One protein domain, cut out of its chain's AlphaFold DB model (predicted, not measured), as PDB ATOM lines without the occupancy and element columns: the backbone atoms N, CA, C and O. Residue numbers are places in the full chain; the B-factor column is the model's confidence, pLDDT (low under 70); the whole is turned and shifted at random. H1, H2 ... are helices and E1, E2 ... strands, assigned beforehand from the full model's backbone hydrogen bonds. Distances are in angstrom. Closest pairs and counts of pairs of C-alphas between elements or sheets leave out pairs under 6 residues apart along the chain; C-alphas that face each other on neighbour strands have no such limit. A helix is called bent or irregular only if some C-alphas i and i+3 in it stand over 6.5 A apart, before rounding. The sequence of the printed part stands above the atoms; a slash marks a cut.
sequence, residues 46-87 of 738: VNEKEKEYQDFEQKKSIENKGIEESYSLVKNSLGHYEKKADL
ATOM      1  N   VAL A  46     304.478 225.211 252.774       59.75
ATOM      2  CA  VAL A  46     305.855 225.671 252.503       59.75
ATOM      3  C   VAL A  46     306.628 224.639 251.675       59.75
ATOM      4  O   VAL A  46     307.191 225.003 250.646       59.75
ATOM      5  N   ASN A  47     306.590 223.357 252.060       64.31
ATOM      6  CA  ASN A  47     307.253 222.281 251.313       64.31
ATOM      7  C   ASN A  47     306.683 222.114 249.890       64.31
ATOM      8  O   ASN A  47     307.440 221.906 248.945       64.31
ATOM      9  N   GLU A  48     305.365 222.240 249.711       70.88
ATOM     10  CA  GLU A  48     304.723 222.181 248.389       70.88
ATOM     11  C   GLU A  48     305.163 223.344 247.487       70.88
ATOM     12  O   GLU A  48     305.509 223.121 246.328       70.88
ATOM     13  N   LYS A  49     305.241 224.568 248.027       70.94
ATOM     14  CA  LYS A  49     305.714 225.755 247.293       70.94
ATOM     15  C   LYS A  49     307.206 225.694 246.952       70.94
ATOM     16  O   LYS A  49     307.606 226.092 245.862       70.94
ATOM     17  N   GLU A  50     308.047 225.184 247.847       75.00
ATOM     18  CA  GLU A  50     309.467 224.984 247.532       75.00
ATOM     19  C   GLU A  50     309.672 223.895 246.476       75.00
ATOM     20  O   GLU A  50     310.526 224.049 245.601       75.00
ATOM     21  N   LYS A  51     308.837 222.852 246.487       79.12
ATOM     22  CA  LYS A  51     308.828 221.835 245.437       79.12
ATOM     23  C   LYS A  51     308.356 222.389 244.088       79.12
ATOM     24  O   LYS A  51     309.015 222.128 243.089       79.12
ATOM     25  N   GLU A  52     307.298 223.202 244.047       80.31
ATOM     26  CA  GLU A  52     306.842 223.899 242.828       80.31
ATOM     27  C   GLU A  52     307.987 224.696 242.172       80.31
ATOM     28  O   GLU A  52     308.198 224.624 240.958       80.31
ATOM     29  N   TYR A  53     308.783 225.401 242.983       82.06
ATOM     30  CA  TYR A  53     309.963 226.125 242.512       82.06
ATOM     31  C   TYR A  53     311.073 225.193 241.992       82.06
ATOM     32  O   TYR A  53     311.628 225.443 240.922       82.06
ATOM     33  N   GLN A  54     311.376 224.101 242.700       79.75
ATOM     34  CA  GLN A  54     312.387 223.124 242.272       79.75
ATOM     35  C   GLN A  54     311.987 222.375 240.991       79.75
ATOM     36  O   GLN A  54     312.835 222.160 240.125       79.75
ATOM     37  N   ASP A  55     310.716 221.998 240.846       83.94
ATOM     38  CA  ASP A  55     310.184 221.331 239.655       83.94
ATOM     39  C   ASP A  55     310.197 222.290 238.441       83.94
ATOM     40  O   ASP A  55     310.497 221.875 237.316       83.94
ATOM     41  N   PHE A  56     309.968 223.596 238.655       84.62
ATOM     42  CA  PHE A  56     310.118 224.618 237.611       84.62
ATOM     43  C   PHE A  56     311.577 224.830 237.185       84.62
ATOM     44  O   PHE A  56     311.851 224.839 235.986       84.62
ATOM     45  N   GLU A  57     312.518 224.990 238.122       81.06
ATOM     46  CA  GLU A  57     313.940 225.195 237.786       81.06
ATOM     47  C   GLU A  57     314.544 223.945 237.109       81.06
ATOM     48  O   GLU A  57     315.300 224.068 236.144       81.06
ATOM     49  N   GLN A  58     314.128 222.733 237.508       79.25
ATOM     50  CA  GLN A  58     314.442 221.501 236.769       79.25
ATOM     51  C   GLN A  58     313.901 221.546 235.335       79.25
ATOM     52  O   GLN A  58     314.639 221.279 234.387       79.25
ATOM     53  N   LYS A  59     312.633 221.932 235.142       81.88
ATOM     54  CA  LYS A  59     312.047 222.058 233.802       81.88
ATOM     55  C   LYS A  59     312.748 223.128 232.956       81.88
ATOM     56  O   LYS A  59     312.991 222.889 231.778       81.88
ATOM     57  N   LYS A  60     313.127 224.265 233.545       81.69
ATOM     58  CA  LYS A  60     313.922 225.320 232.896       81.69
ATOM     59  C   LYS A  60     315.283 224.791 232.436       81.69
ATOM     60  O   LYS A  60     315.669 225.032 231.293       81.69
ATOM     61  N   SER A  61     315.965 224.025 233.287       78.31
ATOM     62  CA  SER A  61     317.234 223.367 232.958       78.31
ATOM     63  C   SER A  61     317.091 222.335 231.830       78.31
ATOM     64  O   SER A  61     317.959 222.265 230.966       78.31
ATOM     65  N   ILE A  62     315.978 221.593 231.778       82.31
ATOM     66  CA  ILE A  62     315.668 220.649 230.686       82.31
ATOM     67  C   ILE A  62     315.322 221.380 229.377       82.31
ATOM     68  O   ILE A  62     315.719 220.926 228.306       82.31
ATOM     69  N   GLU A  63     314.596 222.502 229.435       82.12
ATOM     70  CA  GLU A  63     314.281 223.310 228.247       82.12
ATOM     71  C   GLU A  63     315.516 224.022 227.666       82.12
ATOM     72  O   GLU A  63     315.531 224.273 226.463       82.12
ATOM     73  N   ASN A  64     316.531 224.322 228.491       83.94
ATOM     74  CA  ASN A  64     317.847 224.863 228.117       83.94
ATOM     75  C   ASN A  64     317.789 225.951 227.021       83.94
ATOM     76  O   ASN A  64     318.358 225.802 225.937       83.94
ATOM     77  N   LYS A  65     317.074 227.040 227.317       87.94
ATOM     78  CA  LYS A  65     316.943 228.233 226.464       87.94
ATOM     79  C   LYS A  65     317.827 229.369 226.968       87.94
ATOM     80  O   LYS A  65     318.089 229.462 228.166       87.94
ATOM     81  N   GLY A  66     318.213 230.268 226.061       89.56
ATOM     82  CA  GLY A  66     318.875 231.520 226.423       89.56
ATOM     83  C   GLY A  66     317.948 232.445 227.222       89.56
ATOM     84  O   GLY A  66     316.721 232.307 227.170       89.56
ATOM     85  N   ILE A  67     318.518 233.388 227.977       92.38
ATOM     86  CA  ILE A  67     317.748 234.315 228.833       92.38
ATOM     87  C   ILE A  67     316.839 235.284 228.059       92.38
ATOM     88  O   ILE A  67     315.971 235.920 228.653       92.38
ATOM     89  N   GLU A  68     316.990 235.364 226.737       92.00
ATOM     90  CA  GLU A  68     316.061 236.039 225.830       92.00
ATOM     91  C   GLU A  68     314.706 235.316 225.656       92.00
ATOM     92  O   GLU A  68     313.718 235.958 225.302       92.00
ATOM     93  N   GLU A  69     314.635 234.008 225.937       90.50
ATOM     94  CA  GLU A  69     313.419 233.179 225.825       90.50
ATOM     95  C   GLU A  69     313.010 232.493 227.143       90.50
ATOM     96  O   GLU A  69     311.928 231.896 227.232       90.50
ATOM     97  N   SER A  70     313.866 232.529 228.167       90.12
ATOM     98  CA  SER A  70     313.613 231.880 229.452       90.12
ATOM     99  C   SER A  70     313.007 232.830 230.499       90.12
ATOM    100  O   SER A  70     312.821 234.033 230.298       90.12
ATOM    101  N   TYR A  71     312.566 232.237 231.606       91.25
ATOM    102  CA  TYR A  71     311.752 232.883 232.631       91.25
ATOM    103  C   TYR A  71     312.155 232.366 234.012       91.25
ATOM    104  O   TYR A  71     312.650 231.242 234.137       91.25
ATOM    105  N   SER A  72     311.851 233.130 235.054       88.62
ATOM    106  CA  SER A  72     312.050 232.751 236.453       88.62
ATOM    107  C   SER A  72     310.761 232.957 237.243       88.62
ATOM    108  O   SER A  72     309.995 233.890 236.985       88.62
ATOM    109  N   LEU A  73     310.511 232.081 238.218       88.44
ATOM    110  CA  LEU A  73     309.409 232.251 239.160       88.44
ATOM    111  C   LEU A  73     309.804 233.222 240.276       88.44
ATOM    112  O   LEU A  73     310.868 233.088 240.883       88.44
ATOM    113  N   VAL A  74     308.920 234.166 240.589       86.38
ATOM    114  CA  VAL A  74     309.117 235.136 241.673       86.38
ATOM    115  C   VAL A  74     307.890 235.157 242.576       86.38
ATOM    116  O   VAL A  74     306.766 235.197 242.087       86.38
ATOM    117  N   LYS A  75     308.094 235.130 243.898       84.44
ATOM    118  CA  LYS A  75     306.999 235.285 244.868       84.44
ATOM    119  C   LYS A  75     306.478 236.725 244.823       84.44
ATOM    120  O   LYS A  75     307.256 237.659 245.018       84.44
ATOM    121  N   ASN A  76     305.183 236.896 244.573       81.81
ATOM    122  CA  ASN A  76     304.495 238.183 244.687       81.81
ATOM    123  C   ASN A  76     304.171 238.521 246.159       81.81
ATOM    124  O   ASN A  76     304.439 237.728 247.064       81.81
ATOM    125  N   SER A  77     303.562 239.684 246.407       79.19
ATOM    126  CA  SER A  77     303.167 240.148 247.751       79.19
ATOM    127  C   SER A  77     302.137 239.255 248.464       79.19
ATOM    128  O   SER A  77     302.007 239.337 249.679       79.19
ATOM    129  N   LEU A  78     301.443 238.374 247.735       79.38
ATOM    130  CA  LEU A  78     300.521 237.369 248.280       79.38
ATOM    131  C   LEU A  78     301.204 236.002 248.502       79.38
ATOM    132  O   LEU A  78     300.551 235.019 248.846       79.38
ATOM    133  N   GLY A  79     302.520 235.903 248.283       76.06
ATOM    134  CA  GLY A  79     303.283 234.663 248.434       76.06
ATOM    135  C   GLY A  79     302.949 233.592 247.388       76.06
ATOM    136  O   GLY A  79     303.143 232.402 247.653       76.06
ATOM    137  N   HIS A  80     302.414 233.985 246.229       80.81
ATOM    138  CA  HIS A  80     302.189 233.124 245.063       80.81
ATOM    139  C   HIS A  80     303.337 233.312 244.063       80.81
ATOM    140  O   HIS A  80     303.874 234.415 243.952       80.81
ATOM    141  N   TYR A  81     303.714 232.265 243.327       85.00
ATOM    142  CA  TYR A  81     304.722 232.386 242.275       85.00
ATOM    143  C   TYR A  81     304.124 232.977 240.994       85.00
ATOM    144  O   TYR A  81     303.100 232.517 240.496       85.00
ATOM    145  N   GLU A  82     304.796 233.979 240.436       87.19
ATOM    146  CA  GLU A  82     304.505 234.551 239.124       87.19
ATOM    147  C   GLU A  82     305.694 234.317 238.181       87.19
ATOM    148  O   GLU A  82     306.853 234.453 238.579       87.19
ATOM    149  N   LYS A  83     305.418 233.976 236.918       89.38
ATOM    150  CA  LYS A  83     306.433 233.740 235.884       89.38
ATOM    151  C   LYS A  83     306.850 235.067 235.233       89.38
ATOM    152  O   LYS A  83     306.129 235.583 234.382       89.38
ATOM    153  N   LYS A  84     308.021 235.601 235.595       91.69
ATOM    154  CA  LYS A  84     308.629 236.793 234.967       91.69
ATOM    155  C   LYS A  84     309.659 236.383 233.912       91.69
ATOM    156  O   LYS A  84     310.297 235.344 234.059       91.69
ATOM    157  N   ALA A  85     309.803 237.167 232.844       92.88
ATOM    158  CA  ALA A  85     310.850 236.948 231.839       92.88
ATOM    159  C   ALA A  85     312.237 237.230 232.438       92.88
ATOM    160  O   ALA A  85     312.368 238.113 233.289       92.88
ATOM    161  N   ASP A  86     313.261 236.499 232.003       91.94
ATOM    162  CA  ASP A  86     314.613 236.642 232.553       91.94
ATOM    163  C   ASP A  86     315.275 237.969 232.137       91.94
ATOM    164  O   ASP A  86     315.915 238.614 232.966       91.94
ATOM    165  N   LEU A  87     315.033 238.448 230.913       93.38
ATOM    166  CA  LEU A  87     315.259 239.848 230.543       93.38
ATOM    167  C   LEU A  87     314.000 240.680 230.830       93.38
ATOM    168  O   LEU A  87     313.005 240.595 230.104       93.38
TER     169      LEU A  87
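What this domain is: This is residues 46 to 87 of the 738 residues of the protein "Ubiquitin system component Cue domain containing protein" of Cavenderia fasciculata (strain SH3) (UniProt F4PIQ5). What does the model look like at first sight? A two-stranded hairpin, E1 and E2, has one long helix, H1, running lengthwise along its E1 side, in a thin slab that is only just flat. H1 makes most of the long axis, and the link of residues 64 to 70 folds the printed part back from H1 into E1. What are the counts and the size? The printed part has 42 residues with one named helix and two named strands, in the order H1, E1, E2; the sheet's order is E1 - E2, antiparallel, and the class is mixed, helices and strands. It is only just compact, close to loose, with a radius of gyration of the C-alphas of 10.9 A, and the C-alphas span 29 by 20 by 6 A.

Where its parts are: Where are the strands? E1 is residues 71 to 75, 13.3 A from first to last C-alpha, and begins at C-alpha 71 at (311.752, 232.883, 232.631). E2 is residues 81 to 85, 12.9 A long, and ends at C-alpha 85 at (310.850, 236.948, 231.839). Where is the helix? H1 is residues 46 to 63, 25.8 A from first to last C-alpha, and begins at C-alpha 46 at (305.855, 225.671, 252.503).

How they stand to each other: How do the strands pair? E1 and E2 form a hairpin, antiparallel, with 145 degrees between their N-to-C directions. The C-alphas of Tyr 71 and Ala 85 face each other at 4.2 A. N 72 and O 84 are within hydrogen-bond range at 2.9 A, as are N 82 and O 74 at 2.8 A. How near is H1 to each strand? The closest C-alphas of H1 and E1 are those of Tyr 53 and Leu 73, 7.0 A apart, and the two centres are 10.3 A apart. H1 and E2 are apart, but only just, with their closest C-alphas at 8.2 A. What does the helix backbone show? In H1 every O i to N i+4 pair is within hydrogen-bond range, and H1 is not bent.

The domain as a whole: How far does it reach? The two C-alphas farthest apart are those of Val 46 and Glu 68, at 30.4 A. Are there cuts or long links? The printed part has no cut and no long link: the link from E1 to E2 is tight, with 5 residues, and the link from H1 to E1 is short, with 7 residues. Where is confidence low? The mean pLDDT of the printed part is 83.1, and residues 46 to 47, which belong to H1, are under 70.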